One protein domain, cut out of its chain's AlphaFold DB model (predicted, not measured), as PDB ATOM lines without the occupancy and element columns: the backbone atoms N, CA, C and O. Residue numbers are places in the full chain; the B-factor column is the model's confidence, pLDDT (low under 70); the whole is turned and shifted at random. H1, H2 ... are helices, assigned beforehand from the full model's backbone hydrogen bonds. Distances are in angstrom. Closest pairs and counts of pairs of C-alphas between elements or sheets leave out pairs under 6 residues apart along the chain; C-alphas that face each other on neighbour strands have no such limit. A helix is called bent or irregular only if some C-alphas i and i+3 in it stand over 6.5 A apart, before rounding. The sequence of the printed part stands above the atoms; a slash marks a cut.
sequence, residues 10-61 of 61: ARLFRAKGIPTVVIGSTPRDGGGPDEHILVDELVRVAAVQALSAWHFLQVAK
ATOM      1  N   ALA A  10     235.379 143.805 258.273       89.00
ATOM      2  CA  ALA A  10     235.311 142.388 257.921       89.00
ATOM      3  C   ALA A  10     233.911 141.951 257.465       89.00
ATOM      4  O   ALA A  10     233.799 141.049 256.638       89.00
ATOM      5  N   ARG A  11     232.835 142.605 257.933       87.50
ATOM      6  CA  ARG A  11     231.477 142.364 257.416       87.50
ATOM      7  C   ARG A  11     231.383 142.626 255.908       87.50
ATOM      8  O   ARG A  11     230.741 141.855 255.206       87.50
ATOM      9  N   LEU A  12     232.028 143.683 255.417       90.75
ATOM     10  CA  LEU A  12     232.007 144.064 254.003       90.75
ATOM     11  C   LEU A  12     232.765 143.052 253.136       90.75
ATOM     12  O   LEU A  12     232.302 142.710 252.053       90.75
ATOM     13  N   PHE A  13     233.894 142.533 253.626       91.25
ATOM     14  CA  PHE A  13     234.658 141.492 252.933       91.25
ATOM     15  C   PHE A  13     233.902 140.158 252.903       91.25
ATOM     16  O   PHE A  13     233.764 139.553 251.841       91.25
ATOM     17  N   ARG A  14     233.308 139.749 254.034       91.69
ATOM     18  CA  ARG A  14     232.472 138.539 254.106       91.69
ATOM     19  C   ARG A  14     231.248 138.625 253.195       91.69
ATOM     20  O   ARG A  14     230.921 137.643 252.543       91.69
ATOM     21  N   ALA A  15     230.616 139.798 253.088       91.81
ATOM     22  CA  ALA A  15     229.502 140.023 252.161       91.81
ATOM     23  C   ALA A  15     229.898 139.838 250.682       91.81
ATOM     24  O   ALA A  15     229.041 139.548 249.854       91.81
ATOM     25  N   LYS A  16     231.189 139.964 250.352       96.19
ATOM     26  CA  LYS A  16     231.750 139.685 249.021       96.19
ATOM     27  C   LYS A  16     232.293 138.256 248.878       96.19
ATOM     28  O   LYS A  16     233.022 137.978 247.934       96.19
ATOM     29  N   GLY A  17     231.983 137.360 249.817       95.31
ATOM     30  CA  GLY A  17     232.451 135.973 249.799       95.31
ATOM     31  C   GLY A  17     233.926 135.793 250.168       95.31
ATOM     32  O   GLY A  17     234.456 134.704 249.987       95.31
ATOM     33  N   ILE A  18     234.598 136.825 250.692       94.62
ATOM     34  CA  ILE A  18     236.009 136.744 251.087       94.62
ATOM     35  C   ILE A  18     236.094 136.200 252.524       94.62
ATOM     36  O   ILE A  18     235.627 136.875 253.456       94.62
ATOM     37  N   PRO A  19     236.707 135.020 252.755       91.81
ATOM     38  CA  PRO A  19     236.922 134.500 254.100       91.81
ATOM     39  C   PRO A  19     237.754 135.493 254.915       91.81
ATOM     40  O   PRO A  19     238.867 135.843 254.537       91.81
ATOM     41  N   THR A  20     237.194 135.994 256.015       91.44
ATOM     42  CA  THR A  20     237.821 137.064 256.804       91.44
ATOM     43  C   THR A  20     237.693 136.769 258.291       91.44
ATOM     44  O   THR A  20     236.592 136.502 258.785       91.44
ATOM     45  N   VAL A  21     238.796 136.895 259.025       89.38
ATOM     46  CA  VAL A  21     238.851 136.826 260.491       89.38
ATOM     47  C   VAL A  21     239.220 138.199 261.057       89.38
ATOM     48  O   VAL A  21     239.944 138.957 260.419       89.38
ATOM     49  N   VAL A  22     238.689 138.540 262.230       88.69
ATOM     50  CA  VAL A  22     239.070 139.757 262.964       88.69
ATOM     51  C   VAL A  22     239.931 139.325 264.136       88.69
ATOM     52  O   VAL A  22     239.501 138.495 264.932       88.69
ATOM     53  N   ILE A  23     241.130 139.886 264.227       89.00
ATOM     54  CA  ILE A  23     242.093 139.607 265.289       89.00
ATOM     55  C   ILE A  23     242.739 140.917 265.741       89.00
ATOM     56  O   ILE A  23     243.021 141.787 264.919       89.00
ATOM     57  N   GLY A  24     242.943 141.061 267.046       90.06
ATOM     58  CA  GLY A  24     243.540 142.238 267.668       90.06
ATOM     59  C   GLY A  24     243.632 142.067 269.182       90.06
ATOM     60  O   GLY A  24     243.145 141.071 269.722       90.06
ATOM     61  N   SER A  25     244.264 143.030 269.853       91.25
ATOM     62  CA  SER A  25     244.359 143.059 271.316       91.25
ATOM     63  C   SER A  25     242.999 143.316 271.963       91.25
ATOM     64  O   SER A  25     242.085 143.842 271.320       91.25
ATOM     65  N   THR A  26     242.863 142.977 273.246       90.31
ATOM     66  CA  THR A  26     241.652 143.276 274.011       90.31
ATOM     67  C   THR A  26     241.553 144.791 274.243       90.31
ATOM     68  O   THR A  26     242.406 145.341 274.941       90.31
ATOM     69  N   PRO A  27     240.541 145.491 273.695       86.31
ATOM     70  CA  PRO A  27     240.394 146.922 273.920       86.31
ATOM     71  C   PRO A  27     239.873 147.171 275.337       86.31
ATOM     72  O   PRO A  27     238.876 146.564 275.750       86.31
ATOM     73  N   ARG A  28     240.510 148.087 276.066       89.75
ATOM     74  CA  ARG A  28     239.998 148.618 277.334       89.75
ATOM     75  C   ARG A  28     239.581 150.060 277.144       89.75
ATOM     76  O   ARG A  28     240.261 150.793 276.439       89.75
ATOM     77  N   ASP A  29     238.428 150.406 277.709       85.75
ATOM     78  CA  ASP A  29     237.870 151.764 277.672       85.75
ATOM     79  C   ASP A  29     237.736 152.351 276.257       85.75
ATOM     80  O   ASP A  29     237.842 153.554 276.052       85.75
ATOM     81  N   GLY A  30     237.473 151.479 275.274       82.19
ATOM     82  CA  GLY A  30     237.378 151.845 273.860       82.19
ATOM     83  C   GLY A  30     236.382 152.975 273.595       82.19
ATOM     84  O   GLY A  30     235.199 152.840 273.919       82.19
ATOM     85  N   GLY A  31     236.858 154.061 272.984       82.44
ATOM     86  CA  GLY A  31     236.105 155.293 272.745       82.44
ATOM     87  C   GLY A  31     236.054 156.265 273.932       82.44
ATOM     88  O   GLY A  31     235.322 157.252 273.857       82.44
ATOM     89  N   GLY A  32     236.781 155.992 275.020       88.94
ATOM     90  CA  GLY A  32     236.893 156.835 276.213       88.94
ATOM     91  C   GLY A  32     238.271 157.505 276.364       88.94
ATOM     92  O   GLY A  32     239.186 157.222 275.594       88.94
ATOM     93  N   PRO A  33     238.435 158.401 277.356       90.75
ATOM     94  CA  PRO A  33     239.672 159.165 277.563       90.75
ATOM     95  C   PRO A  33     240.895 158.311 277.945       90.75
ATOM     96  O   PRO A  33     242.013 158.715 277.644       90.75
ATOM     97  N   ASP A  34     240.684 157.130 278.538       93.12
ATOM     98  CA  ASP A  34     241.742 156.215 278.999       93.12
ATOM     99  C   ASP A  34     241.804 154.914 278.171       93.12
ATOM    100  O   ASP A  34     242.141 153.839 278.678       93.12
ATOM    101  N   GLU A  35     241.455 154.995 276.881       93.50
ATOM    102  CA  GLU A  35     241.525 153.854 275.964       93.50
ATOM    103  C   GLU A  35     242.953 153.298 275.870       93.50
ATOM    104  O   GLU A  35     243.902 154.003 275.520       93.50
ATOM    105  N   HIS A  36     243.113 152.005 276.160       93.31
ATOM    106  CA  HIS A  36     244.422 151.358 276.146       93.31
ATOM    107  C   HIS A  36     244.347 149.850 275.863       93.31
ATOM    108  O   HIS A  36     243.282 149.226 275.838       93.31
ATOM    109  N   ILE A  37     245.524 149.251 275.674       94.69
ATOM    110  CA  ILE A  37     245.745 147.809 275.498       94.69
ATOM    111  C   ILE A  37     246.929 147.350 276.356       94.69
ATOM    112  O   ILE A  37     247.700 148.172 276.852       94.69
ATOM    113  N   LEU A  38     247.117 146.035 276.507       95.81
ATOM    114  CA  LEU A  38     248.350 145.496 277.087       95.81
ATOM    115  C   LEU A  38     249.437 145.299 276.036       95.81
ATOM    116  O   LEU A  38     249.193 144.731 274.970       95.81
ATOM    117  N   VAL A  39     250.665 145.668 276.400       96.44
ATOM    118  CA  VAL A  39     251.861 145.434 275.576       96.44
ATOM    119  C   VAL A  39     252.066 143.938 275.322       96.44
ATOM    120  O   VAL A  39     252.290 143.538 274.184       96.44
ATOM    121  N   ASP A  40     251.885 143.094 276.339       97.06
ATOM    122  CA  ASP A  40     252.024 141.639 276.195       97.06
ATOM    123  C   ASP A  40     251.041 141.047 275.173       97.06
ATOM    124  O   ASP A  40     251.389 140.128 274.427       97.06
ATOM    125  N   GLU A  41     249.815 141.574 275.103       94.94
ATOM    126  CA  GLU A  41     248.838 141.157 274.092       94.94
ATOM    127  C   GLU A  41     249.247 141.639 272.698       94.94
ATOM    128  O   GLU A  41     249.136 140.876 271.739       94.94
ATOM    129  N   LEU A  42     249.780 142.859 272.582       95.19
ATOM    130  CA  LEU A  42     250.253 143.403 271.310       95.19
ATOM    131  C   LEU A  42     251.373 142.546 270.703       95.19
ATOM    132  O   LEU A  42     251.317 142.212 269.518       95.19
ATOM    133  N   VAL A  43     252.353 142.131 271.514       97.62
ATOM    134  CA  VAL A  43     253.452 141.258 271.061       97.62
ATOM    135  C   VAL A  43     252.912 139.917 270.558       97.62
ATOM    136  O   VAL A  43     253.337 139.419 269.513       97.62
ATOM    137  N   ARG A  44     251.928 139.339 271.257       96.88
ATOM    138  CA  ARG A  44     251.295 138.075 270.850       96.88
ATOM    139  C   ARG A  44     250.518 138.217 269.542       96.88
ATOM    140  O   ARG A  44     250.630 137.346 268.682       96.88
ATOM    141  N   VAL A  45     249.769 139.306 269.358       96.06
ATOM    142  CA  VAL A  45     249.036 139.578 268.107       96.06
ATOM    143  C   VAL A  45     250.001 139.703 266.926       96.06
ATOM    144  O   VAL A  45     249.764 139.085 265.886       96.06
ATOM    145  N   ALA A  46     251.115 140.421 267.099       96.75
ATOM    146  CA  ALA A  46     252.145 140.545 266.069       96.75
ATOM    147  C   ALA A  46     252.739 139.178 265.682       96.75
ATOM    148  O   ALA A  46     252.865 138.868 264.495       96.75
ATOM    149  N   ALA A  47     253.031 138.323 266.668       97.69
ATOM    150  CA  ALA A  47     253.524 136.970 266.421       97.69
ATOM    151  C   ALA A  47     252.517 136.118 265.630       97.69
ATOM    152  O   ALA A  47     252.899 135.450 264.669       97.69
ATOM    153  N   VAL A  48     251.225 136.176 265.976       96.69
ATOM    154  CA  VAL A  48     250.176 135.445 265.245       96.69
ATOM    155  C   VAL A  48     250.080 135.914 263.793       96.69
ATOM    156  O   VAL A  48     249.989 135.077 262.894       96.69
ATOM    157  N   GLN A  49     250.134 137.223 263.536       95.69
ATOM    158  CA  GLN A  49     250.102 137.760 262.173       95.69
ATOM    159  C   GLN A  49     251.314 137.298 261.355       95.69
ATOM    160  O   GLN A  49     251.144 136.813 260.234       95.69
ATOM    161  N   ALA A  50     252.518 137.380 261.928       97.19
ATOM    162  CA  ALA A  50     253.750 136.950 261.271       97.19
ATOM    163  C   ALA A  50     253.742 135.447 260.953       97.19
ATOM    164  O   ALA A  50     254.037 135.054 259.825       97.19
ATOM    165  N   LEU A  51     253.352 134.608 261.916       97.38
ATOM    166  CA  LEU A  51     253.267 133.158 261.728       97.38
ATOM    167  C   LEU A  51     252.192 132.771 260.713       97.38
ATOM    168  O   LEU A  51     252.416 131.871 259.910       97.38
ATOM    169  N   SER A  52     251.052 133.468 260.706       95.38
ATOM    170  CA  SER A  52     249.978 133.227 259.734       95.38
ATOM    171  C   SER A  52     250.433 133.551 258.311       95.38
ATOM    172  O   SER A  52     250.222 132.751 257.401       95.38
ATOM    173  N   ALA A  53     251.104 134.692 258.121       94.81
ATOM    174  CA  ALA A  53     251.665 135.080 256.829       94.81
ATOM    175  C   ALA A  53     252.769 134.112 256.379       94.81
ATOM    176  O   ALA A  53     252.767 133.661 255.236       94.81
ATOM    177  N   TRP A  54     253.679 133.746 257.284       97.12
ATOM    178  CA  TRP A  54     254.727 132.771 256.996       97.12
ATOM    179  C   TRP A  54     254.137 131.420 256.585       97.12
ATOM    180  O   TRP A  54     254.513 130.890 255.544       97.12
ATOM    181  N   HIS A  55     253.177 130.890 257.347       96.56
ATOM    182  CA  HIS A  55     252.525 129.619 257.040       96.56
ATOM    183  C   HIS A  55     251.820 129.654 255.681       96.56
ATOM    184  O   HIS A  55     251.992 128.735 254.883       96.56
ATOM    185  N   PHE A  56     251.096 130.736 255.380       94.31
ATOM    186  CA  PHE A  56     250.466 130.931 254.074       94.31
ATOM    187  C   PHE A  56     251.484 130.850 252.926       94.31
ATOM    188  O   PHE A  56     251.248 130.151 251.945       94.31
ATOM    189  N   LEU A  57     252.644 131.499 253.072       96.00
ATOM    190  CA  LEU A  57     253.709 131.472 252.063       96.00
ATOM    191  C   LEU A  57     254.390 130.102 251.919       96.00
ATOM    192  O   LEU A  57     254.947 129.822 250.861       96.00
ATOM    193  N   GLN A  58     254.371 129.257 252.955       95.31
ATOM    194  CA  GLN A  58     254.896 127.889 252.867       95.31
ATOM    195  C   GLN A  58     253.922 126.939 252.172       95.31
ATOM    196  O   GLN A  58     254.355 126.100 251.395       95.31
ATOM    197  N   VAL A  59     252.620 127.065 252.447       89.00
ATOM    198  CA  VAL A  59     251.579 126.209 251.849       89.00
ATOM    199  C   VAL A  59     251.273 126.602 250.400       89.00
ATOM    200  O   VAL A  59     250.812 125.775 249.624       89.00
ATOM    201  N   ALA A  60     251.522 127.857 250.018       69.00
ATOM    202  CA  ALA A  60     251.327 128.342 248.652       69.00
ATOM    203  C   ALA A  60     252.451 127.945 247.667       69.00
ATOM    204  O   ALA A  60     252.373 128.320 246.496       69.00
ATOM    205  N   LYS A  61     253.493 127.241 248.131       53.44
ATOM    206  CA  LYS A  61     254.502 126.596 247.278       53.44
ATOM    207  C   LYS A  61     254.061 125.192 246.892       53.44
ATOM    208  O   LYS A  61     254.326 124.828 245.728       53.44
TER     209      LYS A  61
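This is residues 10 to 61 of the 61 residues of an uncharacterized protein of Moelleriella libera RCEF 2490 (UniProt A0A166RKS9). One long, unbent helix, H2, makes one side of a flat, open hook, and the short helix H1 is at the other side, with no contact between the two. The long link of residues 16 to 38 leaves H1, runs through the space between the two helices, and makes a loop around residues 27 to 34 before it enters H2; the last part of H2 and the tail, residues 50 to 61, stick out. The printed part has 52 residues with two named helices, H1 then H2 along the chain, and no named strand; the class is all helix. The whole is only just loose, close to extended, with a radius of gyration of the C-alphas of 14.8 A, and spans 46 by 29 by 9 A.

H2, residues 39 to 59, is the longest helix. H1, residues 10 to 15, is apart from it: no C-alpha of the one is within 8 A of the other. The link between H1 and H2 is long, with 23 residues. In both helices every O i to N i+4 pair is within hydrogen-bond range. Residues 50 to 61, of which 50 to 59 belong to H2, stand free.

H2 begins at C-alpha 39, at (251.861, 145.434, 275.576), and ends at C-alpha 59, at (251.579, 126.209, 251.849), 30.5 A from first to last C-alpha. H1 begins at C-alpha 10, at (235.311, 142.388, 257.921), and is 8.5 A long from first to last C-alpha. Neither helix is bent.

The two C-alphas farthest apart are those of Pro 33 and Lys 61, 46.9 A. The printed part has no cut, and Lys 61 is the chain's last residue. The mean pLDDT of the printed part is 91.6; residues 60 to 61 are under 70 in this model.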